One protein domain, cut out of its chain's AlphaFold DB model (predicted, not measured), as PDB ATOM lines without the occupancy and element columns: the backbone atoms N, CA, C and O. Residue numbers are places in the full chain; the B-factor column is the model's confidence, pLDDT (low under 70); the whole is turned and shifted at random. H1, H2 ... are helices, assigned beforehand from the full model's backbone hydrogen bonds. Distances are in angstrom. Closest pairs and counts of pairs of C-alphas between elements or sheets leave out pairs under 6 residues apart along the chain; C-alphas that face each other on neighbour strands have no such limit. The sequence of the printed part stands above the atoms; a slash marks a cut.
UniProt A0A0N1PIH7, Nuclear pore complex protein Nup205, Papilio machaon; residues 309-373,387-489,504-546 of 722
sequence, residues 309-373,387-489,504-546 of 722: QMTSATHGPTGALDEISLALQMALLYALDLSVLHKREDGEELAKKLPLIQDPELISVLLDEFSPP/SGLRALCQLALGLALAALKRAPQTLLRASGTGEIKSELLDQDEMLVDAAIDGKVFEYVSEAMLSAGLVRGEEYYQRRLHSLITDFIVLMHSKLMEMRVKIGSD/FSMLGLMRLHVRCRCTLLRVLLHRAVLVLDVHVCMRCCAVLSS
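This is residues 309 to 373, 387 to 489 and 504 to 546 of the 722 residues of the protein "Nuclear pore complex protein Nup205" of Papilio machaon (UniProt A0A0N1PIH7). The longest helix, H15, crosses over H11 and H13 on one side of a rounded body; in the middle of that body H7 has H10 beside it, H2 along part of it, and H11 and H13 crossing it. The short helices H3, H4, H8 and H9 lie toward the H7 end at Lys 405, and residues 525 to 532 stick out before H16 folds back. Printed are 211 residues with sixteen named helices, H1 to H16 in chain order, and no named strand. It is all helix and compact, with a radius of gyration of the C-alphas of 17.2 A and spans of 46 by 42 by 41 A.

Find C-alpha 504 at (-50.923, 24.560, -9.571); from there H15, residues 504 to 525, runs 30.8 A to C-alpha 525 at (-20.927, 27.714, -15.923). H7 is residues 387 to 405, 26.9 A; H13, 458 to 474, 23.5 A; H16, 532 to 546, 21.7 A; H14, 476 to 489, 20.6 A; H2, 323 to 335, 18.2 A. Look for H10 at 428 to 437, H6 at 362 to 370 and H11 at 440 to 448. Shorter are H1, 309 to 312, H3, 340 to 343, H4, 347 to 351, H5, 355 to 358, H8, 409 to 413, H9, 422 to 425, and H12, 452 to 456.

From H15, residues 513 to 523 alone touch H13 at a steep tilt of 47 degrees, closest at the C-alphas of His 465 and Cys 516, 6.2 A. Its residues 504 to 512 alone touch H11, with C-alphas 441 and 508 5.6 A apart. Next find the hub, H7, touching seven helices. H10 touches it at a shallow tilt of 24 degrees, opposite ways, with C-alphas 391 and 435 4.1 A apart. H9 also touches H7, C-alphas 401 and 425 being 5.3 A apart. H3 and H4 touch; H8 and H14 touch no helix. Every O i to N i+4 pair is within hydrogen-bond range in H2, H4, H6, H7, H8, H10, H11, H13 and H15, but 9 of 10 in H14, 10 of 11 in H16 and 0 of 1 in H12, where 2 of 2 O i to N i+3 pairs are.

The C-alphas farthest apart are those of Gly 416 and Asp 489, 50.3 A. Residues 374 to 386 and 490 to 503 are not printed; the gaps are 11.3 A and 11.9 A between C-alphas. Of the links printed whole, none is long. The mean pLDDT of the printed part is 75.8, and 59 printed residues are under 70, among them residues 504 to 546.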
ATOM      1  N   GLN A 309     -40.567   1.626  -2.130       91.94
ATOM      2  CA  GLN A 309     -40.591   3.091  -2.069       91.94
ATOM      3  C   GLN A 309     -41.992   3.670  -1.826       91.94
ATOM      4  O   GLN A 309     -42.116   4.660  -1.113       91.94
ATOM      5  N   MET A 310     -43.053   3.019  -2.308       87.81
ATOM      6  CA  MET A 310     -44.435   3.417  -1.998       87.81
ATOM      7  C   MET A 310     -44.765   3.340  -0.500       87.81
ATOM      8  O   MET A 310     -45.628   4.067  -0.022       87.81
ATOM      9  N   THR A 311     -44.097   2.457   0.248       84.12
ATOM     10  CA  THR A 311     -44.409   2.191   1.666       84.12
ATOM     11  C   THR A 311     -43.373   2.744   2.638       84.12
ATOM     12  O   THR A 311     -43.707   3.052   3.780       84.12
ATOM     13  N   SER A 312     -42.117   2.846   2.201       79.56
ATOM     14  CA  SER A 312     -40.959   3.048   3.076       79.56
ATOM     15  C   SER A 312     -40.118   4.272   2.706       79.56
ATOM     16  O   SER A 312     -39.015   4.408   3.231       79.56
ATOM     17  N   ALA A 313     -40.590   5.143   1.806       80.50
ATOM     18  CA  ALA A 313     -39.888   6.385   1.494       80.50
ATOM     19  C   ALA A 313     -39.775   7.280   2.736       80.50
ATOM     20  O   ALA A 313     -40.751   7.540   3.446       80.50
ATOM     21  N   THR A 314     -38.559   7.751   2.984       80.94
ATOM     22  CA  THR A 314     -38.213   8.622   4.102       80.94
ATOM     23  C   THR A 314     -38.043  10.058   3.623       80.94
ATOM     24  O   THR A 314     -37.425  10.340   2.597       80.94
ATOM     25  N   HIS A 315     -38.618  10.983   4.388       82.38
ATOM     26  CA  HIS A 315     -38.556  12.414   4.129       82.38
ATOM     27  C   HIS A 315     -37.772  13.099   5.247       82.38
ATOM     28  O   HIS A 315     -37.885  12.739   6.421       82.38
ATOM     29  N   GLY A 316     -36.966  14.085   4.872       73.62
ATOM     30  CA  GLY A 316     -36.329  15.013   5.786       73.62
ATOM     31  C   GLY A 316     -37.336  15.964   6.448       73.62
ATOM     32  O   GLY A 316     -38.518  15.991   6.097       73.62
ATOM     33  N   PRO A 317     -36.866  16.792   7.396       66.31
ATOM     34  CA  PRO A 317     -37.718  17.692   8.179       66.31
ATOM     35  C   PRO A 317     -38.433  18.757   7.334       66.31
ATOM     36  O   PRO A 317     -39.458  19.283   7.751       66.31
ATOM     37  N   THR A 318     -37.914  19.058   6.143       73.00
ATOM     38  CA  THR A 318     -38.466  20.029   5.188       73.00
ATOM     39  C   THR A 318     -39.493  19.423   4.225       73.00
ATOM     40  O   THR A 318     -39.964  20.114   3.329       73.00
ATOM     41  N   GLY A 319     -39.809  18.127   4.350       77.19
ATOM     42  CA  GLY A 319     -40.643  17.389   3.391       77.19
ATOM     43  C   GLY A 319     -39.887  16.887   2.151       77.19
ATOM     44  O   GLY A 319     -40.414  16.056   1.412       77.19
ATOM     45  N   ALA A 320     -38.632  17.310   1.950       85.50
ATOM     46  CA  ALA A 320     -37.757  16.779   0.906       85.50
ATOM     47  C   ALA A 320     -37.434  15.296   1.145       85.50
ATOM     48  O   ALA A 320     -37.363  14.854   2.289       85.50
ATOM     49  N   LEU A 321     -37.189  14.525   0.088       88.81
ATOM     50  CA  LEU A 321     -36.723  13.144   0.218       88.81
ATOM     51  C   LEU A 321     -35.335  13.106   0.856       88.81
ATOM     52  O   LEU A 321     -34.473  13.939   0.559       88.81
ATOM     53  N   ASP A 322     -35.109  12.113   1.712       90.06
ATOM     54  CA  ASP A 322     -33.760  11.822   2.178       90.06
ATOM     55  C   ASP A 322     -32.880  11.292   1.029       90.06
ATOM     56  O   ASP A 322     -33.356  10.872  -0.027       90.06
ATOM     57  N   GLU A 323     -31.561  11.307   1.222       90.25
ATOM     58  CA  GLU A 323     -30.614  10.929   0.163       90.25
ATOM     59  C   GLU A 323     -30.812   9.489  -0.340       90.25
ATOM     60  O   GLU A 323     -30.602   9.207  -1.519       90.25
ATOM     61  N   ILE A 324     -31.228   8.578   0.547       92.31
ATOM     62  CA  ILE A 324     -31.437   7.166   0.219       92.31
ATOM     63  C   ILE A 324     -32.686   7.012  -0.649       92.31
ATOM     64  O   ILE A 324     -32.596   6.418  -1.725       92.31
ATOM     65  N   SER A 325     -33.832   7.550  -0.221       93.31
ATOM     66  CA  SER A 325     -35.079   7.456  -0.989       93.31
ATOM     67  C   SER A 325     -34.955   8.199  -2.311       93.31
ATOM     68  O   SER A 325     -35.358   7.672  -3.344       93.31
ATOM     69  N   LEU A 326     -34.302   9.366  -2.318       93.75
ATOM     70  CA  LEU A 326     -34.020  10.089  -3.553       93.75
ATOM     71  C   LEU A 326     -33.200   9.229  -4.525       93.75
ATOM     72  O   LEU A 326     -33.601   9.082  -5.676       93.75
ATOM     73  N   ALA A 327     -32.102   8.609  -4.084       94.81
ATOM     74  CA  ALA A 327     -31.281   7.757  -4.949       94.81
ATOM     75  C   ALA A 327     -32.063   6.571  -5.538       94.81
ATOM     76  O   ALA A 327     -31.895   6.226  -6.710       94.81
ATOM     77  N   LEU A 328     -32.945   5.965  -4.742       96.56
ATOM     78  CA  LEU A 328     -33.797   4.853  -5.162       96.56
ATOM     79  C   LEU A 328     -34.899   5.289  -6.139       96.56
ATOM     80  O   LEU A 328     -35.141   4.604  -7.131       96.56
ATOM     81  N   GLN A 329     -35.527   6.446  -5.925       95.81
ATOM     82  CA  GLN A 329     -36.491   7.002  -6.876       95.81
ATOM     83  C   GLN A 329     -35.824   7.466  -8.175       95.81
ATOM     84  O   GLN A 329     -36.359   7.247  -9.260       95.81
ATOM     85  N   MET A 330     -34.610   8.017  -8.099       95.75
ATOM     86  CA  MET A 330     -33.793   8.285  -9.283       95.75
ATOM     87  C   MET A 330     -33.474   6.989 -10.036       95.75
ATOM     88  O   MET A 330     -33.520   6.974 -11.264       95.75
ATOM     89  N   ALA A 331     -33.211   5.885  -9.330       97.31
ATOM     90  CA  ALA A 331     -33.036   4.581  -9.963       97.31
ATOM     91  C   ALA A 331     -34.306   4.125 -10.705       97.31
ATOM     92  O   ALA A 331     -34.192   3.626 -11.822       97.31
ATOM     93  N   LEU A 332     -35.506   4.345 -10.157       97.31
ATOM     94  CA  LEU A 332     -36.766   4.076 -10.868       97.31
ATOM     95  C   LEU A 332     -36.914   4.954 -12.120       97.31
ATOM     96  O   LEU A 332     -37.241   4.448 -13.191       97.31
ATOM     97  N   LEU A 333     -36.605   6.250 -12.019       96.50
ATOM     98  CA  LEU A 333     -36.657   7.170 -13.159       96.50
ATOM     99  C   LEU A 333     -35.716   6.774 -14.295       96.50
ATOM    100  O   LEU A 333     -36.065   6.967 -15.460       96.50
ATOM    101  N   TYR A 334     -34.521   6.280 -13.971       95.62
ATOM    102  CA  TYR A 334     -33.562   5.779 -14.953       95.62
ATOM    103  C   TYR A 334     -33.969   4.423 -15.539       95.62
ATOM    104  O   TYR A 334     -33.730   4.181 -16.718       95.62
ATOM    105  N   ALA A 335     -34.634   3.563 -14.762       96.25
ATOM    106  CA  ALA A 335     -35.131   2.278 -15.258       96.25
ATOM    107  C   ALA A 335     -36.208   2.457 -16.342       96.25
ATOM    108  O   ALA A 335     -36.341   1.612 -17.224       96.25
ATOM    109  N   LEU A 336     -36.944   3.569 -16.280       95.75
ATOM    110  CA  LEU A 336     -37.983   3.968 -17.230       95.75
ATOM    111  C   LEU A 336     -37.477   4.989 -18.272       95.75
ATOM    112  O   LEU A 336     -38.281   5.653 -18.920       95.75
ATOM    113  N   ASP A 337     -36.161   5.181 -18.424       92.62
ATOM    114  CA  ASP A 337     -35.602   6.167 -19.355       92.62
ATOM    115  C   ASP A 337     -35.312   5.569 -20.740       92.62
ATOM    116  O   ASP A 337     -34.467   4.687 -20.890       92.62
ATOM    117  N   LEU A 338     -35.961   6.113 -21.773       90.50
ATOM    118  CA  LEU A 338     -35.670   5.832 -23.184       90.50
ATOM    119  C   LEU A 338     -35.211   7.070 -23.965       90.50
ATOM    120  O   LEU A 338     -35.131   7.044 -25.195       90.50
ATOM    121  N   SER A 339     -34.839   8.151 -23.272       85.62
ATOM    122  CA  SER A 339     -34.325   9.375 -23.901       85.62
ATOM    123  C   SER A 339     -33.055   9.135 -24.730       85.62
ATOM    124  O   SER A 339     -32.763   9.895 -25.655       85.62
ATOM    125  N   VAL A 340     -32.334   8.033 -24.473       85.81
ATOM    126  CA  VAL A 340     -31.177   7.583 -25.262       85.81
ATOM    127  C   VAL A 340     -31.481   7.476 -26.762       85.81
ATOM    128  O   VAL A 340     -30.608   7.788 -27.567       85.81
ATOM    129  N   LEU A 341     -32.720   7.134 -27.135       85.25
ATOM    130  CA  LEU A 341     -33.158   6.987 -28.529       85.25
ATOM    131  C   LEU A 341     -33.017   8.272 -29.351       85.25
ATOM    132  O   LEU A 341     -32.817   8.205 -30.558       85.25
ATOM    133  N   HIS A 342     -33.128   9.433 -28.704       81.12
ATOM    134  CA  HIS A 342     -33.122  10.733 -29.379       81.12
ATOM    135  C   HIS A 342     -31.917  11.602 -28.990       81.12
ATOM    136  O   HIS A 342     -31.722  12.669 -29.566       81.12
ATOM    137  N   LYS A 343     -31.107  11.160 -28.019       74.25
ATOM    138  CA  LYS A 343     -29.915  11.879 -27.538       74.25
ATOM    139  C   LYS A 343     -28.609  11.410 -28.163       74.25
ATOM    140  O   LYS A 343     -27.628  12.145 -28.117       74.25
ATOM    141  N   ARG A 344     -28.566  10.176 -28.667       74.94
ATOM    142  CA  ARG A 344     -27.334   9.534 -29.130       74.94
ATOM    143  C   ARG A 344     -27.518   8.908 -30.503       74.94
ATOM    144  O   ARG A 344     -28.560   8.324 -30.781       74.94
ATOM    145  N   GLU A 345     -26.473   8.975 -31.323       76.56
ATOM    146  CA  GLU A 345     -26.440   8.327 -32.640       76.56
ATOM    147  C   GLU A 345     -26.455   6.794 -32.516       76.56
ATOM    148  O   GLU A 345     -27.149   6.115 -33.267       76.56
ATOM    149  N   ASP A 346     -25.768   6.246 -31.507       79.44
ATOM    150  CA  ASP A 346     -25.767   4.822 -31.146       79.44
ATOM    151  C   ASP A 346     -26.949   4.420 -30.238       79.44
ATOM    152  O   ASP A 346     -26.970   3.328 -29.660       79.44
ATOM    153  N   GLY A 347     -27.952   5.294 -30.102       83.12
ATOM    154  CA  GLY A 347     -29.038   5.145 -29.138       83.12
ATOM    155  C   GLY A 347     -29.907   3.905 -29.344       83.12
ATOM    156  O   GLY A 347     -30.320   3.289 -28.363       83.12
ATOM    157  N   GLU A 348     -30.137   3.484 -30.592       84.94
ATOM    158  CA  GLU A 348     -30.922   2.279 -30.906       84.94
ATOM    159  C   GLU A 348     -30.242   1.000 -30.379       84.94
ATOM    160  O   GLU A 348     -30.887   0.150 -29.760       84.94
ATOM    161  N   GLU A 349     -28.927   0.876 -30.570       86.38
ATOM    162  CA  GLU A 349     -28.145  -0.290 -30.136       86.38
ATOM    163  C   GLU A 349     -28.015  -0.374 -28.614       86.38
ATOM    164  O   GLU A 349     -27.968  -1.466 -28.039       86.38
ATOM    165  N   LEU A 350     -27.984   0.778 -27.944       86.00
ATOM    166  CA  LEU A 350     -28.024   0.851 -26.488       86.00
ATOM    167  C   LEU A 350     -29.419   0.522 -25.947       86.00
ATOM    168  O   LEU A 350     -29.529  -0.253 -24.997       86.00
ATOM    169  N   ALA A 351     -30.477   1.037 -26.576       88.44
ATOM    170  CA  ALA A 351     -31.856   0.790 -26.171       88.44
ATOM    171  C   ALA A 351     -32.240  -0.696 -26.280       88.44
ATOM    172  O   ALA A 351     -32.843  -1.239 -25.358       88.44
ATOM    173  N   LYS A 352     -31.786  -1.409 -27.324       88.38
ATOM    174  CA  LYS A 352     -31.953  -2.876 -27.462       88.38
ATOM    175  C   LYS A 352     -31.418  -3.678 -26.267       88.38
ATOM    176  O   LYS A 352     -31.798  -4.831 -26.068       88.38
ATOM    177  N   LYS A 353     -30.507  -3.098 -25.479       88.19
ATOM    178  CA  LYS A 353     -29.911  -3.732 -24.297       88.19
ATOM    179  C   LYS A 353     -30.653  -3.413 -22.993       88.19
ATOM    180  O   LYS A 353     -30.220  -3.898 -21.949       88.19
ATOM    181  N   LEU A 354     -31.709  -2.596 -23.033       91.69
ATOM    182  CA  LEU A 354     -32.481  -2.201 -21.857       91.69
ATOM    183  C   LEU A 354     -33.623  -3.194 -21.576       91.69
ATOM    184  O   LEU A 354     -34.302  -3.613 -22.517       91.69
ATOM    185  N   PRO A 355     -33.901  -3.519 -20.298       92.25
ATOM    186  CA  PRO A 355     -34.982  -4.422 -19.901       92.25
ATOM    187  C   PRO A 355     -36.352  -4.042 -20.463       92.25
ATOM    188  O   PRO A 355     -37.104  -4.927 -20.851       92.25
ATOM    189  N   LEU A 356     -36.642  -2.741 -20.591       90.25
ATOM    190  CA  LEU A 356     -37.908  -2.235 -21.135       90.25
ATOM    191  C   LEU A 356     -38.175  -2.670 -22.589       90.25
ATOM    192  O   LEU A 356     -39.322  -2.678 -23.018       90.25
ATOM    193  N   ILE A 357     -37.125  -3.033 -23.334       89.06
ATOM    194  CA  ILE A 357     -37.212  -3.548 -24.709       89.06
ATOM    195  C   ILE A 357     -36.937  -5.058 -24.748       89.06
ATOM    196  O   ILE A 357     -37.565  -5.784 -25.516       89.06
ATOM    197  N   GLN A 358     -36.012  -5.562 -23.927       88.81
ATOM    198  CA  GLN A 358     -35.679  -6.990 -23.901       88.81
ATOM    199  C   GLN A 358     -36.819  -7.870 -23.381       88.81
ATOM    200  O   GLN A 358     -36.968  -9.000 -23.844       88.81
ATOM    201  N   ASP A 359     -37.601  -7.365 -22.425       89.00
ATOM    202  CA  ASP A 359     -38.720  -8.081 -21.826       89.00
ATOM    203  C   ASP A 359     -40.062  -7.605 -22.426       89.00
ATOM    204  O   ASP A 359     -40.522  -6.507 -22.097       89.00
ATOM    205  N   PRO A 360     -40.727  -8.415 -23.277       83.31
ATOM    206  CA  PRO A 360     -41.936  -7.998 -23.984       83.31
ATOM    207  C   PRO A 360     -43.157  -7.808 -23.073       83.31
ATOM    208  O   PRO A 360     -44.078  -7.089 -23.456       83.31
ATOM    209  N   GLU A 361     -43.200  -8.427 -21.887       88.38
ATOM    210  CA  GLU A 361     -44.350  -8.277 -20.980       88.38
ATOM    211  C   GLU A 361     -44.118  -7.208 -19.905       88.38
ATOM    212  O   GLU A 361     -45.057  -6.847 -19.193       88.38
ATOM    213  N   LEU A 362     -42.895  -6.678 -19.776       91.81
ATOM    214  CA  LEU A 362     -42.583  -5.678 -18.754       91.81
ATOM    215  C   LEU A 362     -43.477  -4.444 -18.900       91.81
ATOM    216  O   LEU A 362     -44.046  -3.993 -17.913       91.81
ATOM    217  N   ILE A 363     -43.675  -3.945 -20.124       92.12
ATOM    218  CA  ILE A 363     -44.551  -2.790 -20.375       92.12
ATOM    219  C   ILE A 363     -45.989  -3.077 -19.921       92.12
ATOM    220  O   ILE A 363     -46.563  -2.255 -19.215       92.12
ATOM    221  N   SER A 364     -46.559  -4.239 -20.266       91.19
ATOM    222  CA  SER A 364     -47.918  -4.593 -19.825       91.19
ATOM    223  C   SER A 364     -48.034  -4.685 -18.305       91.19
ATOM    224  O   SER A 364     -48.977  -4.154 -17.735       91.19
ATOM    225  N   VAL A 365     -47.046  -5.287 -17.637       93.81
ATOM    226  CA  VAL A 365     -47.048  -5.407 -16.173       93.81
ATOM    227  C   VAL A 365     -46.924  -4.033 -15.504       93.81
ATOM    228  O   VAL A 365     -47.575  -3.782 -14.494       93.81
ATOM    229  N   LEU A 366     -46.110  -3.130 -16.060       93.94
ATOM    230  CA  LEU A 366     -45.980  -1.766 -15.545       93.94
ATOM    231  C   LEU A 366     -47.252  -0.943 -15.760       93.94
ATOM    232  O   LEU A 366     -47.610  -0.160 -14.885       93.94
ATOM    233  N   LEU A 367     -47.939  -1.125 -16.892       92.00
ATOM    234  CA  LEU A 367     -49.231  -0.489 -17.145       92.00
ATOM    235  C   LEU A 367     -50.269  -0.928 -16.110       92.00
ATOM    236  O   LEU A 367     -50.931  -0.070 -15.529       92.00
ATOM    237  N   ASP A 368     -50.350  -2.222 -15.806       90.69
ATOM    238  CA  ASP A 368     -51.258  -2.735 -14.775       90.69
ATOM    239  C   ASP A 368     -50.898  -2.204 -13.374       90.69
ATOM    240  O   ASP A 368     -51.776  -1.795 -12.614       90.69
ATOM    241  N   GLU A 369     -49.607  -2.160 -13.025       91.19
ATOM    242  CA  GLU A 369     -49.139  -1.719 -11.700       91.19
ATOM    243  C   GLU A 369     -49.269  -0.193 -11.492       91.19
ATOM    244  O   GLU A 369     -49.488   0.268 -10.366       91.19
ATOM    245  N   PHE A 370     -49.120   0.607 -12.553       90.00
ATOM    246  CA  PHE A 370     -49.215   2.072 -12.491       90.00
ATOM    247  C   PHE A 370     -50.603   2.611 -12.838       90.00
ATOM    248  O   PHE A 370     -50.837   3.810 -12.668       90.00
ATOM    249  N   SER A 371     -51.529   1.761 -13.286       81.06
ATOM    250  CA  SER A 371     -52.905   2.166 -13.567       81.06
ATOM    251  C   SER A 371     -53.585   2.763 -12.326       81.06
ATOM    252  O   SER A 371     -53.339   2.321 -11.196       81.06
ATOM    253  N   PRO A 372     -54.447   3.781 -12.501       67.88
ATOM    254  CA  PRO A 372     -55.202   4.347 -11.394       67.88
ATOM    255  C   PRO A 372     -56.118   3.276 -10.772       67.88
ATOM    256  O   PRO A 372     -56.688   2.453 -11.492       67.88
ATOM    257  N   PRO A 373     -56.283   3.253  -9.436       63.28
ATOM    258  CA  PRO A 373     -57.146   2.279  -8.785       63.28
ATOM    259  C   PRO A 373     -58.594   2.455  -9.259       63.28
ATOM    260  O   PRO A 373     -59.171   3.534  -9.181       63.28
ATOM    261  N   SER A 387     -48.683   8.826  -3.548       76.19
ATOM    262  CA  SER A 387     -49.362   9.361  -4.744       76.19
ATOM    263  C   SER A 387     -48.371  10.056  -5.690       76.19
ATOM    264  O   SER A 387     -48.349   9.756  -6.881       76.19
ATOM    265  N   GLY A 388     -47.462  10.869  -5.143       87.25
ATOM    266  CA  GLY A 388     -46.437  11.574  -5.917       87.25
ATOM    267  C   GLY A 388     -45.414  10.657  -6.603       87.25
ATOM    268  O   GLY A 388     -45.050  10.902  -7.751       87.25
ATOM    269  N   LEU A 389     -44.997   9.555  -5.962       91.38
ATOM    270  CA  LEU A 389     -44.105   8.572  -6.593       91.38
ATOM    271  C   LEU A 389     -44.809   7.823  -7.728       91.38
ATOM    272  O   LEU A 389     -44.222   7.621  -8.790       91.38
ATOM    273  N   ARG A 390     -46.071   7.424  -7.527       92.44
ATOM    274  CA  ARG A 390     -46.868   6.812  -8.595       92.44
ATOM    275  C   ARG A 390     -46.993   7.763  -9.781       92.44
ATOM    276  O   ARG A 390     -46.696   7.349 -10.896       92.44
ATOM    277  N   ALA A 391     -47.340   9.025  -9.532       92.56
ATOM    278  CA  ALA A 391     -47.429  10.060 -10.559       92.56
ATOM    279  C   ALA A 391     -46.092  10.251 -11.302       92.56
ATOM    280  O   ALA A 391     -46.055  10.353 -12.526       92.56
ATOM    281  N   LEU A 392     -44.967  10.202 -10.581       95.00
ATOM    282  CA  LEU A 392     -43.626  10.254 -11.164       95.00
ATOM    283  C   LEU A 392     -43.339   9.065 -12.097       95.00
ATOM    284  O   LEU A 392     -42.830   9.258 -13.203       95.00
ATOM    285  N   CYS A 393     -43.672   7.843 -11.676       95.81
ATOM    286  CA  CYS A 393     -43.511   6.638 -12.492       95.81
ATOM    287  C   CYS A 393     -44.462   6.611 -13.698       95.81
ATOM    288  O   CYS A 393     -44.039   6.216 -14.784       95.81
ATOM    289  N   GLN A 394     -45.705   7.075 -13.534       95.56
ATOM    290  CA  GLN A 394     -46.681   7.238 -14.615       95.56
ATOM    291  C   GLN A 394     -46.162   8.208 -15.682       95.56
ATOM    292  O   GLN A 394     -46.140   7.857 -16.861       95.56
ATOM    293  N   LEU A 395     -45.652   9.379 -15.276       95.75
ATOM    294  CA  LEU A 395     -45.043  10.340 -16.198       95.75
ATOM    295  C   LEU A 395     -43.843   9.721 -16.924       95.75
ATOM    296  O   LEU A 395     -43.759   9.789 -18.147       95.75
ATOM    297  N   ALA A 396     -42.916   9.103 -16.187       96.75
ATOM    298  CA  ALA A 396     -41.714   8.518 -16.776       96.75
ATOM    299  C   ALA A 396     -42.044   7.411 -17.793       96.75
ATOM    300  O   ALA A 396     -41.482   7.412 -18.889       96.75
ATOM    301  N   LEU A 397     -42.979   6.512 -17.466       96.19
ATOM    302  CA  LEU A 397     -43.419   5.461 -18.382       96.19
ATOM    303  C   LEU A 397     -44.176   6.038 -19.584       96.19
ATOM    304  O   LEU A 397     -43.875   5.658 -20.709       96.19
ATOM    305  N   GLY A 398     -45.096   6.986 -19.383       95.00
ATOM    306  CA  GLY A 398     -45.831   7.627 -20.477       95.00
ATOM    307  C   GLY A 398     -44.898   8.286 -21.499       95.00
ATOM    308  O   GLY A 398     -45.053   8.103 -22.705       95.00
ATOM    309  N   LEU A 399     -43.845   8.963 -21.033       94.50
ATOM    310  CA  LEU A 399     -42.821   9.535 -21.912       94.50
ATOM    311  C   LEU A 399     -41.972   8.468 -22.613       94.50
ATOM    312  O   LEU A 399     -41.629   8.636 -23.783       94.50
ATOM    313  N   ALA A 400     -41.660   7.358 -21.940       94.44
ATOM    314  CA  ALA A 400     -40.965   6.233 -22.559       94.44
ATOM    315  C   ALA A 400     -41.796   5.599 -23.690       94.44
ATOM    316  O   ALA A 400     -41.263   5.337 -24.769       94.44
ATOM    317  N   LEU A 401     -43.104   5.417 -23.486       93.12
ATOM    318  CA  LEU A 401     -44.027   4.909 -24.507       93.12
ATOM    319  C   LEU A 401     -44.146   5.875 -25.693       93.12
ATOM    320  O   LEU A 401     -44.048   5.447 -26.845       93.12
ATOM    321  N   ALA A 402     -44.253   7.180 -25.436       92.38
ATOM    322  CA  ALA A 402     -44.262   8.191 -26.492       92.38
ATOM    323  C   ALA A 402     -42.945   8.227 -27.289       92.38
ATOM    324  O   ALA A 402     -42.954   8.427 -28.507       92.38
ATOM    325  N   ALA A 403     -41.806   7.993 -26.629       90.75
ATOM    326  CA  ALA A 403     -40.519   7.844 -27.302       90.75
ATOM    327  C   ALA A 403     -40.484   6.579 -28.180       90.75
ATOM    328  O   ALA A 403     -40.000   6.643 -29.310       90.75
ATOM    329  N   LEU A 404     -41.046   5.457 -27.710       89.56
ATOM    330  CA  LEU A 404     -41.160   4.213 -28.482       89.56
ATOM    331  C   LEU A 404     -42.079   4.348 -29.700       89.56
ATOM    332  O   LEU A 404     -41.745   3.811 -30.753       89.56
ATOM    333  N   LYS A 405     -43.180   5.108 -29.615       88.25
ATOM    334  CA  LYS A 405     -44.039   5.398 -30.784       88.25
ATOM    335  C   LYS A 405     -43.278   6.070 -31.927       88.25
ATOM    336  O   LYS A 405     -43.619   5.884 -33.093       88.25
ATOM    337  N   ARG A 406     -42.264   6.873 -31.593       86.12
ATOM    338  CA  ARG A 406     -41.405   7.578 -32.558       86.12
ATOM    339  C   ARG A 406     -40.175   6.759 -32.970       86.12
ATOM    340  O   ARG A 406     -39.436   7.196 -33.850       86.12
ATOM    341  N   ALA A 407     -39.949   5.596 -32.357       84.81
ATOM    342  CA  ALA A 407     -38.770   4.777 -32.598       84.81
ATOM    343  C   ALA A 407     -38.832   4.031 -33.948       84.81
ATOM    344  O   ALA A 407     -39.917   3.747 -34.469       84.81
ATOM    345  N   PRO A 408     -37.672   3.662 -34.524       79.81
ATOM    346  CA  PRO A 408     -37.616   2.850 -35.734       79.81
ATOM    347  C   PRO A 408     -38.320   1.496 -35.564       79.81
ATOM    348  O   PRO A 408     -38.166   0.810 -34.553       79.81
ATOM    349  N   GLN A 409     -39.020   1.047 -36.611       75.19
ATOM    350  CA  GLN A 409     -39.722  -0.247 -36.633       75.19
ATOM    351  C   GLN A 409     -38.784  -1.455 -36.435       75.19
ATOM    352  O   GLN A 409     -39.225  -2.525 -36.023       75.19
ATOM    353  N   THR A 410     -37.484  -1.298 -36.703       74.38
ATOM    354  CA  THR A 410     -36.455  -2.311 -36.422       74.38
ATOM    355  C   THR A 410     -36.335  -2.608 -34.934       74.38
ATOM    356  O   THR A 410     -36.193  -3.771 -34.569       74.38
ATOM    357  N   LEU A 411     -36.440  -1.589 -34.080       76.19
ATOM    358  CA  LEU A 411     -36.363  -1.734 -32.630       76.19
ATOM    359  C   LEU A 411     -37.634  -2.381 -32.070       76.19
ATOM    360  O   LEU A 411     -37.537  -3.271 -31.232       76.19
ATOM    361  N   LEU A 412     -38.804  -2.020 -32.601       70.94
ATOM    362  CA  LEU A 412     -40.096  -2.609 -32.213       70.94
ATOM    363  C   LEU A 412     -40.216  -4.102 -32.581       70.94
ATOM    364  O   LEU A 412     -41.014  -4.825 -31.986       70.94
ATOM    365  N   ARG A 413     -39.400  -4.562 -33.541       65.56
ATOM    366  CA  ARG A 413     -39.276  -5.966 -33.969       65.56
ATOM    367  C   ARG A 413     -38.090  -6.712 -33.346       65.56
ATOM    368  O   ARG A 413     -38.008  -7.928 -33.490       65.56
ATOM    369  N   ALA A 414     -37.151  -6.007 -32.712       54.31
ATOM    370  CA  ALA A 414     -35.899  -6.581 -32.206       54.31
ATOM    371  C   ALA A 414     -36.064  -7.381 -30.903       54.31
ATOM    372  O   ALA A 414     -35.150  -8.122 -30.534       54.31
ATOM    373  N   SER A 415     -37.210  -7.288 -30.222       53.59
ATOM    374  CA  SER A 415     -37.570  -8.220 -29.152       53.59
ATOM    375  C   SER A 415     -37.810  -9.587 -29.794       53.59
ATOM    376  O   SER A 415     -38.879  -9.853 -30.335       53.59
ATOM    377  N   GLY A 416     -36.798 -10.460 -29.780       49.69
ATOM    378  CA  GLY A 416     -36.792 -11.786 -30.422       49.69
ATOM    379  C   GLY A 416     -37.867 -12.782 -29.946       49.69
ATOM    380  O   GLY A 416     -37.748 -13.976 -30.206       49.69
ATOM    381  N   THR A 417     -38.897 -12.311 -29.247       45.03
ATOM    382  CA  THR A 417     -40.001 -13.064 -28.647       45.03
ATOM    383  C   THR A 417     -41.388 -12.451 -28.912       45.03
ATOM    384  O   THR A 417     -42.381 -13.053 -28.511       45.03
ATOM    385  N   GLY A 418     -41.507 -11.329 -29.636       55.09
ATOM    386  CA  GLY A 418     -42.802 -10.762 -30.042       55.09
ATOM    387  C   GLY A 418     -42.732  -9.267 -30.364       55.09
ATOM    388  O   GLY A 418     -41.913  -8.551 -29.800       55.09
ATOM    389  N   GLU A 419     -43.590  -8.793 -31.271       63.25
ATOM    390  CA  GLU A 419     -43.750  -7.356 -31.534       63.25
ATOM    391  C   GLU A 419     -44.329  -6.660 -30.290       63.25
ATOM    392  O   GLU A 419     -45.301  -7.144 -29.700       63.25
ATOM    393  N   ILE A 420     -43.755  -5.512 -29.899       70.00
ATOM    394  CA  ILE A 420     -44.376  -4.647 -28.886       70.00
ATOM    395  C   ILE A 420     -45.736  -4.217 -29.436       70.00
ATOM    396  O   ILE A 420     -45.821  -3.567 -30.479       70.00
ATOM    397  N   LYS A 421     -46.813  -4.607 -28.750       74.75
ATOM    398  CA  LYS A 421     -48.180  -4.334 -29.202       74.75
ATOM    399  C   LYS A 421     -48.412  -2.825 -29.266       74.75
ATOM    400  O   LYS A 421     -48.307  -2.149 -28.244       74.75
ATOM    401  N   SER A 422     -48.799  -2.321 -30.440       78.25
ATOM    402  CA  SER A 422     -49.139  -0.900 -30.636       78.25
ATOM    403  C   SER A 422     -50.198  -0.419 -29.635       78.25
ATOM    404  O   SER A 422     -50.076   0.677 -29.106       78.25
ATOM    405  N   GLU A 423     -51.158  -1.284 -29.292       83.25
ATOM    406  CA  GLU A 423     -52.220  -1.019 -28.307       83.25
ATOM    407  C   GLU A 423     -51.689  -0.644 -26.912       83.25
ATOM    408  O   GLU A 423     -52.342   0.092 -26.178       83.25
ATOM    409  N   LEU A 424     -50.511  -1.148 -26.521       84.00
ATOM    410  CA  LEU A 424     -49.886  -0.790 -25.243       84.00
ATOM    411  C   LEU A 424     -49.236   0.591 -25.313       84.00
ATOM    412  O   LEU A 424     -49.253   1.329 -24.334       84.00
ATOM    413  N   LEU A 425     -48.669   0.948 -26.470       85.75
ATOM    414  CA  LEU A 425     -48.056   2.258 -26.665       85.75
ATOM    415  C   LEU A 425     -49.115   3.363 -26.620       85.75
ATOM    416  O   LEU A 425     -48.842   4.440 -26.098       85.75
ATOM    417  N   ASP A 426     -50.327   3.089 -27.105       87.94
ATOM    418  CA  ASP A 426     -51.453   4.035 -27.142       87.94
ATOM    419  C   ASP A 426     -51.961   4.485 -25.758       87.94
ATOM    420  O   ASP A 426     -52.791   5.386 -25.672       87.94
ATOM    421  N   GLN A 427     -51.433   3.914 -24.671       89.19
ATOM    422  CA  GLN A 427     -51.761   4.278 -23.288       89.19
ATOM    423  C   GLN A 427     -50.878   5.400 -22.704       89.19
ATOM    424  O   GLN A 427     -51.061   5.789 -21.550       89.19
ATOM    425  N   ASP A 428     -49.926   5.933 -23.471       91.88
ATOM    426  CA  ASP A 428     -49.034   7.026 -23.062       91.88
ATOM    427  C   ASP A 428     -49.773   8.285 -22.576       91.88
ATOM    428  O   ASP A 428     -49.440   8.806 -21.511       91.88
ATOM    429  N   GLU A 429     -50.784   8.756 -23.312       90.56
ATOM    430  CA  GLU A 429     -51.560   9.947 -22.941       90.56
ATOM    431  C   GLU A 429     -52.330   9.733 -21.633       90.56
ATOM    432  O   GLU A 429     -52.303  10.602 -20.766       90.56
ATOM    433  N   MET A 430     -52.933   8.552 -21.451       91.25
ATOM    434  CA  MET A 430     -53.654   8.192 -20.224       91.25
ATOM    435  C   MET A 430     -52.735   8.230 -18.996       91.25
ATOM    436  O   MET A 430     -53.123   8.744 -17.948       91.25
ATOM    437  N   LEU A 431     -51.515   7.694 -19.108       92.44
ATOM    438  CA  LEU A 431     -50.539   7.733 -18.016       92.44
ATOM    439  C   LEU A 431     -50.096   9.161 -17.696       92.44
ATOM    440  O   LEU A 431     -49.936   9.505 -16.527       92.44
ATOM    441  N   VAL A 432     -49.876   9.986 -18.721       92.75
ATOM    442  CA  VAL A 432     -49.473  11.382 -18.524       92.75
ATOM    443  C   VAL A 432     -50.591  12.195 -17.881       92.75
ATOM    444  O   VAL A 432     -50.305  12.964 -16.968       92.75
ATOM    445  N   ASP A 433     -51.845  11.987 -18.282       89.75
ATOM    446  CA  ASP A 433     -53.002  12.626 -17.647       89.75
ATOM    447  C   ASP A 433     -53.102  12.224 -16.170       89.75
ATOM    448  O   ASP A 433     -53.124  13.090 -15.297       89.75
ATOM    449  N   ALA A 434     -53.018  10.923 -15.868       90.00
ATOM    450  CA  ALA A 434     -53.022  10.431 -14.490       90.00
ATOM    451  C   ALA A 434     -51.862  11.000 -13.648       90.00
ATOM    452  O   ALA A 434     -52.033  11.278 -12.461       90.00
ATOM    453  N   ALA A 435     -50.689  11.211 -14.253       91.50
ATOM    454  CA  ALA A 435     -49.548  11.820 -13.578       91.50
ATOM    455  C   ALA A 435     -49.761  13.313 -13.277       91.50
ATOM    456  O   ALA A 435     -49.352  13.795 -12.217       91.50
ATOM    457  N   ILE A 436     -50.381  14.051 -14.204       87.88
ATOM    458  CA  ILE A 436     -50.726  15.464 -14.011       87.88
ATOM    459  C   ILE A 436     -51.771  15.591 -12.898       87.88
ATOM    460  O   ILE A 436     -51.562  16.379 -11.975       87.88
ATOM    461  N   ASP A 437     -52.818  14.762 -12.930       85.88
ATOM    462  CA  ASP A 437     -53.850  14.701 -11.886       85.88
ATOM    463  C   ASP A 437     -53.252  14.301 -10.526       85.88
ATOM    464  O   ASP A 437     -53.624  14.831  -9.481       85.88
ATOM    465  N   GLY A 438     -52.243  13.424 -10.537       84.44
ATOM    466  CA  GLY A 438     -51.440  13.044  -9.373       84.44
ATOM    467  C   GLY A 438     -50.415  14.093  -8.916       84.44
ATOM    468  O   GLY A 438     -49.556  13.769  -8.094       84.44
ATOM    469  N   LYS A 439     -50.467  15.325  -9.442       85.06
ATOM    470  CA  LYS A 439     -49.606  16.466  -9.071       85.06
ATOM    471  C   LYS A 439     -48.103  16.179  -9.193       85.06
ATOM    472  O   LYS A 439     -47.291  16.634  -8.384       85.06
ATOM    473  N   VAL A 440     -47.695  15.458 -10.244       88.81
ATOM    474  CA  VAL A 440     -46.293  15.039 -10.447       88.81
ATOM    475  C   VAL A 440     -45.285  16.194 -10.383       88.81
ATOM    476  O   VAL A 440     -44.210  16.045  -9.803       88.81
ATOM    477  N   PHE A 441     -45.605  17.365 -10.938       86.38
ATOM    478  CA  PHE A 441     -44.666  18.493 -10.980       86.38
ATOM    479  C   PHE A 441     -44.456  19.155  -9.613       86.38
ATOM    480  O   PHE A 441     -43.343  19.600  -9.323       86.38
ATOM    481  N   GLU A 442     -45.482  19.172  -8.760       84.38
ATOM    482  CA  GLU A 442     -45.357  19.595  -7.361       84.38
ATOM    483  C   GLU A 442     -44.463  18.618  -6.606       84.38
ATOM    484  O   GLU A 442     -43.494  19.038  -5.977       84.38
ATOM    485  N   TYR A 443     -44.686  17.310  -6.780       87.75
ATOM    486  CA  TYR A 443     -43.848  16.285  -6.163       87.75
ATOM    487  C   TYR A 443     -42.370  16.414  -6.557       87.75
ATOM    488  O   TYR A 443     -41.490  16.413  -5.695       87.75
ATOM    489  N   VAL A 444     -42.067  16.594  -7.848       86.44
ATOM    490  CA  VAL A 444     -40.677  16.794  -8.297       86.44
ATOM    491  C   VAL A 444     -40.089  18.078  -7.701       86.44
ATOM    492  O   VAL A 444     -38.929  18.087  -7.284       86.44
ATOM    493  N   SER A 445     -40.862  19.161  -7.627       82.12
ATOM    494  CA  SER A 445     -40.391  20.433  -7.070       82.12
ATOM    495  C   SER A 445     -40.122  20.345  -5.563       82.12
ATOM    496  O   SER A 445     -39.049  20.741  -5.100       82.12
ATOM    497  N   GLU A 446     -41.075  19.824  -4.799       83.44
ATOM    498  CA  GLU A 446     -41.066  19.860  -3.338       83.44
ATOM    499  C   GLU A 446     -40.293  18.695  -2.728       83.44
ATOM    500  O   GLU A 446     -39.462  18.918  -1.850       83.44
ATOM    501  N   ALA A 447     -40.498  17.473  -3.224       85.56
ATOM    502  CA  ALA A 447     -39.872  16.281  -2.667       85.56
ATOM    503  C   ALA A 447     -38.462  16.047  -3.237       85.56
ATOM    504  O   ALA A 447     -37.553  15.689  -2.487       85.56
ATOM    505  N   MET A 448     -38.242  16.280  -4.540       86.25
ATOM    506  CA  MET A 448     -36.949  15.997  -5.186       86.25
ATOM    507  C   MET A 448     -36.030  17.225  -5.267       86.25
ATOM    508  O   MET A 448     -34.921  17.187  -4.744       86.25
ATOM    509  N   LEU A 449     -36.449  18.335  -5.892       82.31
ATOM    510  CA  LEU A 449     -35.578  19.510  -6.095       82.31
ATOM    511  C   LEU A 449     -35.273  20.301  -4.815       82.31
ATOM    512  O   LEU A 449     -34.340  21.118  -4.794       82.31
ATOM    513  N   SER A 450     -36.062  20.122  -3.760       79.50
ATOM    514  CA  SER A 450     -35.738  20.665  -2.436       79.50
ATOM    515  C   SER A 450     -34.624  19.878  -1.753       79.50
ATOM    516  O   SER A 450     -33.921  20.445  -0.919       79.50
ATOM    517  N   ALA A 451     -34.386  18.624  -2.148       77.62
ATOM    518  CA  ALA A 451     -33.278  17.849  -1.619       77.62
ATOM    519  C   ALA A 451     -31.942  18.454  -2.078       77.62
ATOM    520  O   ALA A 451     -31.653  18.597  -3.272       77.62
ATOM    521  N   GLY A 452     -31.086  18.794  -1.113       70.88
ATOM    522  CA  GLY A 452     -29.784  19.412  -1.377       70.88
ATOM    523  C   GLY A 452     -28.866  18.570  -2.272       70.88
ATOM    524  O   GLY A 452     -28.026  19.147  -2.967       70.88
ATOM    525  N   LEU A 453     -29.061  17.245  -2.289       75.81
ATOM    526  CA  LEU A 453     -28.280  16.284  -3.070       75.81
ATOM    527  C   LEU A 453     -28.441  16.480  -4.585       75.81
ATOM    528  O   LEU A 453     -27.451  16.409  -5.307       75.81
ATOM    529  N   VAL A 454     -29.638  16.839  -5.073       73.94
ATOM    530  CA  VAL A 454     -29.862  17.082  -6.512       73.94
ATOM    531  C   VAL A 454     -28.948  18.190  -7.037       73.94
ATOM    532  O   VAL A 454     -28.507  18.140  -8.177       73.94
ATOM    533  N   ARG A 455     -28.593  19.185  -6.215       70.38
ATOM    534  CA  ARG A 455     -27.691  20.275  -6.631       70.38
ATOM    535  C   ARG A 455     -26.225  19.835  -6.752       70.38
ATOM    536  O   ARG A 455     -25.475  20.488  -7.469       70.38
ATOM    537  N   GLY A 456     -25.825  18.778  -6.045       67.19
ATOM    538  CA  GLY A 456     -24.463  18.232  -6.078       67.19
ATOM    539  C   GLY A 456     -24.260  17.150  -7.141       67.19
ATOM    540  O   GLY A 456     -23.178  17.060  -7.713       67.19
ATOM    541  N   GLU A 457     -25.309  16.380  -7.437       78.44
ATOM    542  CA  GLU A 457     -25.253  15.201  -8.306       78.44
ATOM    543  C   GLU A 457     -25.664  15.520  -9.754       78.44
ATOM    544  O   GLU A 457     -26.843  15.697 -10.071       78.44
ATOM    545  N   GLU A 458     -24.690  15.555 -10.666       79.50
ATOM    546  CA  GLU A 458     -24.886  15.913 -12.082       79.50
ATOM    547  C   GLU A 458     -25.899  15.002 -12.791       79.50
ATOM    548  O   GLU A 458     -26.775  15.470 -13.522       79.50
ATOM    549  N   TYR A 459     -25.816  13.692 -12.556       83.31
ATOM    550  CA  TYR A 459     -26.708  12.726 -13.197       83.31
ATOM    551  C   TYR A 459     -28.152  12.863 -12.703       83.31
ATOM    552  O   TYR A 459     -29.090  12.650 -13.471       83.31
ATOM    553  N   TYR A 460     -28.365  13.324 -11.466       85.75
ATOM    554  CA  TYR A 460     -29.721  13.580 -10.979       85.75
ATOM    555  C   TYR A 460     -30.334  14.766 -11.715       85.75
ATOM    556  O   TYR A 460     -31.462  14.688 -12.203       85.75
ATOM    557  N   GLN A 461     -29.554  15.834 -11.882       81.94
ATOM    558  CA  GLN A 461     -29.976  17.009 -12.641       81.94
ATOM    559  C   GLN A 461     -30.266  16.663 -14.096       81.94
ATOM    560  O   GLN A 461     -31.313  17.045 -14.610       81.94
ATOM    561  N   ARG A 462     -29.370  15.915 -14.753       82.75
ATOM    562  CA  ARG A 462     -29.542  15.506 -16.153       82.75
ATOM    563  C   ARG A 462     -30.810  14.693 -16.357       82.75
ATOM    564  O   ARG A 462     -31.527  14.936 -17.326       82.75
ATOM    565  N   ARG A 463     -31.111  13.751 -15.462       90.12
ATOM    566  CA  ARG A 463     -32.322  12.935 -15.591       90.12
ATOM    567  C   ARG A 463     -33.590  13.746 -15.368       90.12
ATOM    568  O   ARG A 463     -34.508  13.629 -16.170       90.12
ATOM    569  N   LEU A 464     -33.629  14.595 -14.342       87.12
ATOM    570  CA  LEU A 464     -34.780  15.470 -14.096       87.12
ATOM    571  C   LEU A 464     -34.978  16.481 -15.231       87.12
ATOM    572  O   LEU A 464     -36.101  16.699 -15.675       87.12
ATOM    573  N   HIS A 465     -33.890  17.045 -15.755       82.75
ATOM    574  CA  HIS A 465     -33.940  17.911 -16.926       82.75
ATOM    575  C   HIS A 465     -34.494  17.165 -18.142       82.75
ATOM    576  O   HIS A 465     -35.423  17.662 -18.770       82.75
ATOM    577  N   SER A 466     -33.987  15.954 -18.410       85.81
ATOM    578  CA  SER A 466     -34.494  15.095 -19.484       85.81
ATOM    579  C   SER A 466     -35.982  14.843 -19.352       85.81
ATOM    580  O   SER A 466     -36.703  15.009 -20.320       85.81
ATOM    581  N   LEU A 467     -36.448  14.476 -18.157       90.00
ATOM    582  CA  LEU A 467     -37.855  14.185 -17.906       90.00
ATOM    583  C   LEU A 467     -38.748  15.366 -18.318       90.00
ATOM    584  O   LEU A 467     -39.760  15.186 -18.989       90.00
ATOM    585  N   ILE A 468     -38.335  16.587 -17.971       86.12
ATOM    586  CA  ILE A 468     -39.064  17.815 -18.310       86.12
ATOM    587  C   ILE A 468     -38.969  18.119 -19.807       86.12
ATOM    588  O   ILE A 468     -39.969  18.483 -20.422       86.12
ATOM    589  N   THR A 469     -37.787  17.993 -20.417       83.19
ATOM    590  CA  THR A 469     -37.630  18.250 -21.857       83.19
ATOM    591  C   THR A 469     -38.384  17.230 -22.698       83.19
ATOM    592  O   THR A 469     -39.020  17.608 -23.680       83.19
ATOM    593  N   ASP A 470     -38.376  15.965 -22.285       86.88
ATOM    594  CA  ASP A 470     -39.106  14.882 -22.934       86.88
ATOM    595  C   ASP A 470     -40.613  15.145 -22.826       86.88
ATOM    596  O   ASP A 470     -41.310  15.049 -23.830       86.88
ATOM    597  N   PHE A 471     -41.115  15.605 -21.673       88.31
ATOM    598  CA  PHE A 471     -42.506  16.056 -21.545       88.31
ATOM    599  C   PHE A 471     -42.852  17.185 -22.522       88.31
ATOM    600  O   PHE A 471     -43.822  17.079 -23.270       88.31
ATOM    601  N   ILE A 472     -42.034  18.238 -22.590       84.25
ATOM    602  CA  ILE A 472     -42.285  19.391 -23.470       84.25
ATOM    603  C   ILE A 472     -42.303  18.986 -24.956       84.25
ATOM    604  O   ILE A 472     -43.107  19.508 -25.732       84.25
ATOM    605  N   VAL A 473     -41.407  18.082 -25.366       85.19
ATOM    606  CA  VAL A 473     -41.215  17.690 -26.774       85.19
ATOM    607  C   VAL A 473     -42.169  16.575 -27.208       85.19
ATOM    608  O   VAL A 473     -42.645  16.565 -28.351       85.19
ATOM    609  N   LEU A 474     -42.429  15.604 -26.334       86.81
ATOM    610  CA  LEU A 474     -43.263  14.449 -26.649       86.81
ATOM    611  C   LEU A 474     -44.749  14.752 -26.429       86.81
ATOM    612  O   LEU A 474     -45.554  14.351 -27.265       86.81
ATOM    613  N   MET A 475     -45.091  15.535 -25.399       87.56
ATOM    614  CA  MET A 475     -46.467  15.809 -24.957       87.56
ATOM    615  C   MET A 475     -46.886  17.275 -25.173       87.56
ATOM    616  O   MET A 475     -47.524  17.903 -24.328       87.56
ATOM    617  N   HIS A 476     -46.540  17.847 -26.333       83.81
ATOM    618  CA  HIS A 476     -46.818  19.256 -26.645       83.81
ATOM    619  C   HIS A 476     -48.315  19.617 -26.606       83.81
ATOM    620  O   HIS A 476     -48.676  20.705 -26.157       83.81
ATOM    621  N   SER A 477     -49.189  18.712 -27.054       85.12
ATOM    622  CA  SER A 477     -50.648  18.880 -27.000       85.12
ATOM    623  C   SER A 477     -51.140  19.076 -25.564       85.12
ATOM    624  O   SER A 477     -51.884  20.019 -25.300       85.12
ATOM    625  N   LYS A 478     -50.653  18.255 -24.627       83.81
ATOM    626  CA  LYS A 478     -50.988  18.336 -23.199       83.81
ATOM    627  C   LYS A 478     -50.481  19.618 -22.556       83.81
ATOM    628  O   LYS A 478     -51.222  20.275 -21.832       83.81
ATOM    629  N   LEU A 479     -49.265  20.046 -22.898       80.94
ATOM    630  CA  LEU A 479     -48.746  21.343 -22.458       80.94
ATOM    631  C   LEU A 479     -49.659  22.506 -22.895       80.94
ATOM    632  O   LEU A 479     -49.902  23.430 -22.117       80.94
ATOM    633  N   MET A 480     -50.176  22.466 -24.128       78.06
ATOM    634  CA  MET A 480     -51.107  23.486 -24.626       78.06
ATOM    635  C   MET A 480     -52.473  23.412 -23.942       78.06
ATOM    636  O   MET A 480     -53.033  24.454 -23.612       78.06
ATOM    637  N   GLU A 481     -52.982  22.214 -23.669       80.75
ATOM    638  CA  GLU A 481     -54.225  22.013 -22.920       80.75
ATOM    639  C   GLU A 481     -54.137  22.604 -21.503       80.75
ATOM    640  O   GLU A 481     -54.988  23.406 -21.112       80.75
ATOM    641  N   MET A 482     -53.065  22.286 -20.767       73.88
ATOM    642  CA  MET A 482     -52.800  22.837 -19.431       73.88
ATOM    643  C   MET A 482     -52.734  24.366 -19.453       73.88
ATOM    644  O   MET A 482     -53.228  25.034 -18.547       73.88
ATOM    645  N   ARG A 483     -52.150  24.941 -20.509       71.25
ATOM    646  CA  ARG A 483     -52.055  26.392 -20.683       71.25
ATOM    647  C   ARG A 483     -53.415  27.044 -20.935       71.25
ATOM    648  O   ARG A 483     -53.664  28.125 -20.408       71.25
ATOM    649  N   VAL A 484     -54.271  26.419 -21.744       76.00
ATOM    650  CA  VAL A 484     -55.614  26.939 -22.047       76.00
ATOM    651  C   VAL A 484     -56.507  26.907 -20.807       76.00
ATOM    652  O   VAL A 484     -57.170  27.908 -20.550       76.00
ATOM    653  N   LYS A 485     -56.467  25.824 -20.016       68.75
ATOM    654  CA  LYS A 485     -57.240  25.685 -18.765       68.75
ATOM    655  C   LYS A 485     -56.999  26.853 -17.793       68.75
ATOM    656  O   LYS A 485     -57.940  27.436 -17.274       68.75
ATOM    657  N   ILE A 486     -55.757  27.309 -17.668       56.97
ATOM    658  CA  ILE A 486     -55.400  28.458 -16.812       56.97
ATOM    659  C   ILE A 486     -55.921  29.782 -17.380       56.97
ATOM    660  O   ILE A 486     -56.319  30.684 -16.645       56.97
ATOM    661  N   GLY A 487     -55.919  29.911 -18.711       49.28
ATOM    662  CA  GLY A 487     -56.457  31.081 -19.398       49.28
ATOM    663  C   GLY A 487     -57.972  31.228 -19.226       49.28
ATOM    664  O   GLY A 487     -58.453  32.355 -19.127       49.28
ATOM    665  N   SER A 488     -58.717  30.118 -19.162       51.75
ATOM    666  CA  SER A 488     -60.157  30.128 -18.870       51.75
ATOM    667  C   SER A 488     -60.472  30.416 -17.401       51.75
ATOM    668  O   SER A 488     -61.423  31.150 -17.123       51.75
ATOM    669  N   ASP A 489     -59.651  29.930 -16.469       46.53
ATOM    670  CA  ASP A 489     -59.872  30.136 -15.030       46.53
ATOM    671  C   ASP A 489     -59.587  31.589 -14.616       46.53
ATOM    672  O   ASP A 489     -60.323  32.177 -13.825       46.53
ATOM    673  N   PHE A 504     -52.196  24.826 -10.243       50.22
ATOM    674  CA  PHE A 504     -50.923  24.560  -9.571       50.22
ATOM    675  C   PHE A 504     -49.939  23.755 -10.435       50.22
ATOM    676  O   PHE A 504     -48.730  23.992 -10.374       50.22
ATOM    677  N   SER A 505     -50.433  22.881 -11.316       53.56
ATOM    678  CA  SER A 505     -49.601  21.966 -12.112       53.56
ATOM    679  C   SER A 505     -48.696  22.668 -13.144       53.56
ATOM    680  O   SER A 505     -47.507  22.356 -13.249       53.56
ATOM    681  N   MET A 506     -49.212  23.658 -13.884       59.25
ATOM    682  CA  MET A 506     -48.438  24.414 -14.883       59.25
ATOM    683  C   MET A 506     -47.512  25.437 -14.223       59.25
ATOM    684  O   MET A 506     -46.362  25.580 -14.638       59.25
ATOM    685  N   LEU A 507     -47.981  26.111 -13.166       58.09
ATOM    686  CA  LEU A 507     -47.146  27.008 -12.369       58.09
ATOM    687  C   LEU A 507     -45.977  26.225 -11.745       58.09
ATOM    688  O   LEU A 507     -44.835  26.689 -11.758       58.09
ATOM    689  N   GLY A 508     -46.253  25.005 -11.273       56.97
ATOM    690  CA  GLY A 508     -45.272  24.017 -10.837       56.97
ATOM    691  C   GLY A 508     -44.280  23.662 -11.942       56.97
ATOM    692  O   GLY A 508     -43.078  23.785 -11.728       56.97
ATOM    693  N   LEU A 509     -44.748  23.322 -13.148       58.91
ATOM    694  CA  LEU A 509     -43.893  23.027 -14.306       58.91
ATOM    695  C   LEU A 509     -43.007  24.217 -14.719       58.91
ATOM    696  O   LEU A 509     -41.831  24.026 -15.028       58.91
ATOM    697  N   MET A 510     -43.531  25.445 -14.711       58.88
ATOM    698  CA  MET A 510     -42.752  26.651 -15.014       58.88
ATOM    699  C   MET A 510     -41.670  26.897 -13.961       58.88
ATOM    700  O   MET A 510     -40.502  27.081 -14.312       58.88
ATOM    701  N   ARG A 511     -42.031  26.835 -12.671       59.16
ATOM    702  CA  ARG A 511     -41.074  26.920 -11.554       59.16
ATOM    703  C   ARG A 511     -40.005  25.834 -11.667       59.16
ATOM    704  O   ARG A 511     -38.823  26.115 -11.481       59.16
ATOM    705  N   LEU A 512     -40.409  24.621 -12.032       57.75
ATOM    706  CA  LEU A 512     -39.536  23.470 -12.213       57.75
ATOM    707  C   LEU A 512     -38.563  23.671 -13.380       57.75
ATOM    708  O   LEU A 512     -37.361  23.497 -13.203       57.75
ATOM    709  N   HIS A 513     -39.046  24.096 -14.551       61.31
ATOM    710  CA  HIS A 513     -38.204  24.327 -15.724       61.31
ATOM    711  C   HIS A 513     -37.169  25.428 -15.466       61.31
ATOM    712  O   HIS A 513     -35.991  25.245 -15.776       61.31
ATOM    713  N   VAL A 514     -37.572  26.536 -14.831       59.03
ATOM    714  CA  VAL A 514     -36.656  27.617 -14.435       59.03
ATOM    715  C   VAL A 514     -35.637  27.117 -13.410       59.03
ATOM    716  O   VAL A 514     -34.438  27.296 -13.604       59.03
ATOM    717  N   ARG A 515     -36.073  26.414 -12.359       57.31
ATOM    718  CA  ARG A 515     -35.185  25.902 -11.305       57.31
ATOM    719  C   ARG A 515     -34.197  24.860 -11.834       57.31
ATOM    720  O   ARG A 515     -33.015  24.915 -11.490       57.31
ATOM    721  N   CYS A 516     -34.632  23.962 -12.718       58.00
ATOM    722  CA  CYS A 516     -33.757  23.022 -13.419       58.00
ATOM    723  C   CYS A 516     -32.778  23.749 -14.346       58.00
ATOM    724  O   CYS A 516     -31.597  23.409 -14.346       58.00
ATOM    725  N   ARG A 517     -33.227  24.777 -15.083       59.00
ATOM    726  CA  ARG A 517     -32.365  25.587 -15.954       59.00
ATOM    727  C   ARG A 517     -31.304  26.339 -15.156       59.00
ATOM    728  O   ARG A 517     -30.140  26.249 -15.515       59.00
ATOM    729  N   CYS A 518     -31.657  27.007 -14.058       55.97
ATOM    730  CA  CYS A 518     -30.694  27.711 -13.208       55.97
ATOM    731  C   CYS A 518     -29.694  26.747 -12.558       55.97
ATOM    732  O   CYS A 518     -28.504  27.044 -12.493       55.97
ATOM    733  N   THR A 519     -30.153  25.570 -12.120       50.09
ATOM    734  CA  THR A 519     -29.273  24.555 -11.522       50.09
ATOM    735  C   THR A 519     -28.292  23.997 -12.558       50.09
ATOM    736  O   THR A 519     -27.089  23.966 -12.301       50.09
ATOM    737  N   LEU A 520     -28.778  23.645 -13.753       51.31
ATOM    738  CA  LEU A 520     -27.952  23.127 -14.844       51.31
ATOM    739  C   LEU A 520     -26.992  24.195 -15.387       51.31
ATOM    740  O   LEU A 520     -25.814  23.918 -15.576       51.31
ATOM    741  N   LEU A 521     -27.463  25.433 -15.577       50.44
ATOM    742  CA  LEU A 521     -26.640  26.556 -16.023       50.44
ATOM    743  C   LEU A 521     -25.530  26.855 -15.010       50.44
ATOM    744  O   LEU A 521     -24.399  27.082 -15.414       50.44
ATOM    745  N   ARG A 522     -25.809  26.777 -13.702       49.09
ATOM    746  CA  ARG A 522     -24.797  26.950 -12.649       49.09
ATOM    747  C   ARG A 522     -23.727  25.857 -12.697       49.09
ATOM    748  O   ARG A 522     -22.554  26.173 -12.529       49.09
ATOM    749  N   VAL A 523     -24.093  24.603 -12.971       43.00
ATOM    750  CA  VAL A 523     -23.128  23.496 -13.131       43.00
ATOM    751  C   VAL A 523     -22.320  23.627 -14.425       43.00
ATOM    752  O   VAL A 523     -21.100  23.462 -14.394       43.00
ATOM    753  N   LEU A 524     -22.968  23.984 -15.537       43.75
ATOM    754  CA  LEU A 524     -22.316  24.214 -16.829       43.75
ATOM    755  C   LEU A 524     -21.365  25.424 -16.782       43.75
ATOM    756  O   LEU A 524     -20.240  25.335 -17.270       43.75
ATOM    757  N   LEU A 525     -21.763  26.522 -16.131       41.19
ATOM    758  CA  LEU A 525     -20.927  27.714 -15.923       41.19
ATOM    759  C   LEU A 525     -19.741  27.431 -14.995       41.19
ATOM    760  O   LEU A 525     -18.650  27.944 -15.222       41.19
ATOM    761  N   HIS A 526     -19.914  26.570 -13.989       40.84
ATOM    762  CA  HIS A 526     -18.824  26.168 -13.097       40.84
ATOM    763  C   HIS A 526     -17.827  25.192 -13.763       40.84
ATOM    764  O   HIS A 526     -16.787  24.886 -13.173       40.84
ATOM    765  N   ARG A 527     -18.130  24.664 -14.963       40.00
ATOM    766  CA  ARG A 527     -17.337  23.607 -15.628       40.00
ATOM    767  C   ARG A 527     -17.016  23.826 -17.106       40.00
ATOM    768  O   ARG A 527     -16.401  22.954 -17.704       40.00
ATOM    769  N   ALA A 528     -17.366  24.980 -17.666       36.53
ATOM    770  CA  ALA A 528     -16.878  25.492 -18.946       36.53
ATOM    771  C   ALA A 528     -16.810  24.486 -20.120       36.53
ATOM    772  O   ALA A 528     -15.849  24.537 -20.873       36.53
ATOM    773  N   VAL A 529     -17.796  23.603 -20.337       36.06
ATOM    774  CA  VAL A 529     -17.905  22.833 -21.598       36.06
ATOM    775  C   VAL A 529     -19.363  22.427 -21.880       36.06
ATOM    776  O   VAL A 529     -19.941  21.671 -21.106       36.06
ATOM    777  N   LEU A 530     -19.919  22.920 -23.001       34.22
ATOM    778  CA  LEU A 530     -20.848  22.281 -23.970       34.22
ATOM    779  C   LEU A 530     -21.861  23.288 -24.551       34.22
ATOM    780  O   LEU A 530     -22.767  23.768 -23.878       34.22
ATOM    781  N   VAL A 531     -21.723  23.563 -25.854       33.41
ATOM    782  CA  VAL A 531     -22.531  24.520 -26.643       33.41
ATOM    783  C   VAL A 531     -23.806  23.878 -27.236       33.41
ATOM    784  O   VAL A 531     -24.693  24.586 -27.719       33.41
ATOM    785  N   LEU A 532     -23.950  22.545 -27.172       32.06
ATOM    786  CA  LEU A 532     -25.045  21.821 -27.839       32.06
ATOM    787  C   LEU A 532     -26.367  21.797 -27.041       32.06
ATOM    788  O   LEU A 532     -27.416  22.097 -27.612       32.06
ATOM    789  N   ASP A 533     -26.333  21.539 -25.727       35.25
ATOM    790  CA  ASP A 533     -27.551  21.489 -24.885       35.25
ATOM    791  C   ASP A 533     -28.208  22.868 -24.698       35.25
ATOM    792  O   ASP A 533     -29.428  22.991 -24.540       35.25
ATOM    793  N   VAL A 534     -27.417  23.940 -24.803       37.31
ATOM    794  CA  VAL A 534     -27.902  25.322 -24.707       37.31
ATOM    795  C   VAL A 534     -28.855  25.659 -25.859       37.31
ATOM    796  O   VAL A 534     -29.823  26.380 -25.646       37.31
ATOM    797  N   HIS A 535     -28.660  25.107 -27.061       34.97
ATOM    798  CA  HIS A 535     -29.510  25.417 -28.218       34.97
ATOM    799  C   HIS A 535     -30.917  24.808 -28.125       34.97
ATOM    800  O   HIS A 535     -31.893  25.464 -28.499       34.97
ATOM    801  N   VAL A 536     -31.049  23.587 -27.596       38.12
ATOM    802  CA  VAL A 536     -32.360  22.954 -27.354       38.12
ATOM    803  C   VAL A 536     -33.068  23.655 -26.193       38.12
ATOM    804  O   VAL A 536     -34.236  24.021 -26.319       38.12
ATOM    805  N   CYS A 537     -32.338  23.970 -25.118       37.19
ATOM    806  CA  CYS A 537     -32.866  24.714 -23.975       37.19
ATOM    807  C   CYS A 537     -33.308  26.145 -24.358       37.19
ATOM    808  O   CYS A 537     -34.359  26.608 -23.918       37.19
ATOM    809  N   MET A 538     -32.574  26.823 -25.250       37.88
ATOM    810  CA  MET A 538     -32.936  28.139 -25.798       37.88
ATOM    811  C   MET A 538     -34.149  28.075 -26.734       37.88
ATOM    812  O   MET A 538     -34.974  28.987 -26.706       37.88
ATOM    813  N   ARG A 539     -34.321  27.001 -27.518       36.41
ATOM    814  CA  ARG A 539     -35.540  26.782 -28.321       36.41
ATOM    815  C   ARG A 539     -36.759  26.480 -27.444       36.41
ATOM    816  O   ARG A 539     -37.821  27.037 -27.700       36.41
ATOM    817  N   CYS A 540     -36.612  25.694 -26.375       35.88
ATOM    818  CA  CYS A 540     -37.674  25.474 -25.383       35.88
ATOM    819  C   CYS A 540     -38.033  26.764 -24.626       35.88
ATOM    820  O   CYS A 540     -39.213  27.058 -24.445       35.88
ATOM    821  N   CYS A 541     -37.041  27.583 -24.261       35.97
ATOM    822  CA  CYS A 541     -37.277  28.901 -23.670       35.97
ATOM    823  C   CYS A 541     -37.935  29.873 -24.649       35.97
ATOM    824  O   CYS A 541     -38.775  30.652 -24.226       35.97
ATOM    825  N   ALA A 542     -37.623  29.811 -25.946       37.72
ATOM    826  CA  ALA A 542     -38.324  30.595 -26.960       37.72
ATOM    827  C   ALA A 542     -39.793  30.162 -27.101       37.72
ATOM    828  O   ALA A 542     -40.662  31.015 -27.235       37.72
ATOM    829  N   VAL A 543     -40.094  28.862 -26.999       39.22
ATOM    830  CA  VAL A 543     -41.478  28.355 -26.978       39.22
ATOM    831  C   VAL A 543     -42.215  28.834 -25.721       39.22
ATOM    832  O   VAL A 543     -43.316  29.360 -25.844       39.22
ATOM    833  N   LEU A 544     -41.603  28.754 -24.534       37.97
ATOM    834  CA  LEU A 544     -42.197  29.225 -23.270       37.97
ATOM    835  C   LEU A 544     -42.296  30.763 -23.172       37.97
ATOM    836  O   LEU A 544     -43.256  31.286 -22.617       37.97
ATOM    837  N   SER A 545     -41.350  31.499 -23.755       36.41
ATOM    838  CA  SER A 545     -41.356  32.967 -23.824       36.41
ATOM    839  C   SER A 545     -42.384  33.475 -24.841       36.41
ATOM    840  O   SER A 545     -43.150  34.388 -24.543       36.41
ATOM    841  N   SER A 546     -42.521  32.803 -25.990       35.47
ATOM    842  CA  SER A 546     -43.616  33.052 -26.937       35.47
ATOM    843  C   SER A 546     -44.985  32.752 -26.299       35.47
ATOM    844  O   SER A 546     -45.975  33.435 -26.572       35.47
TER     845      SER A 546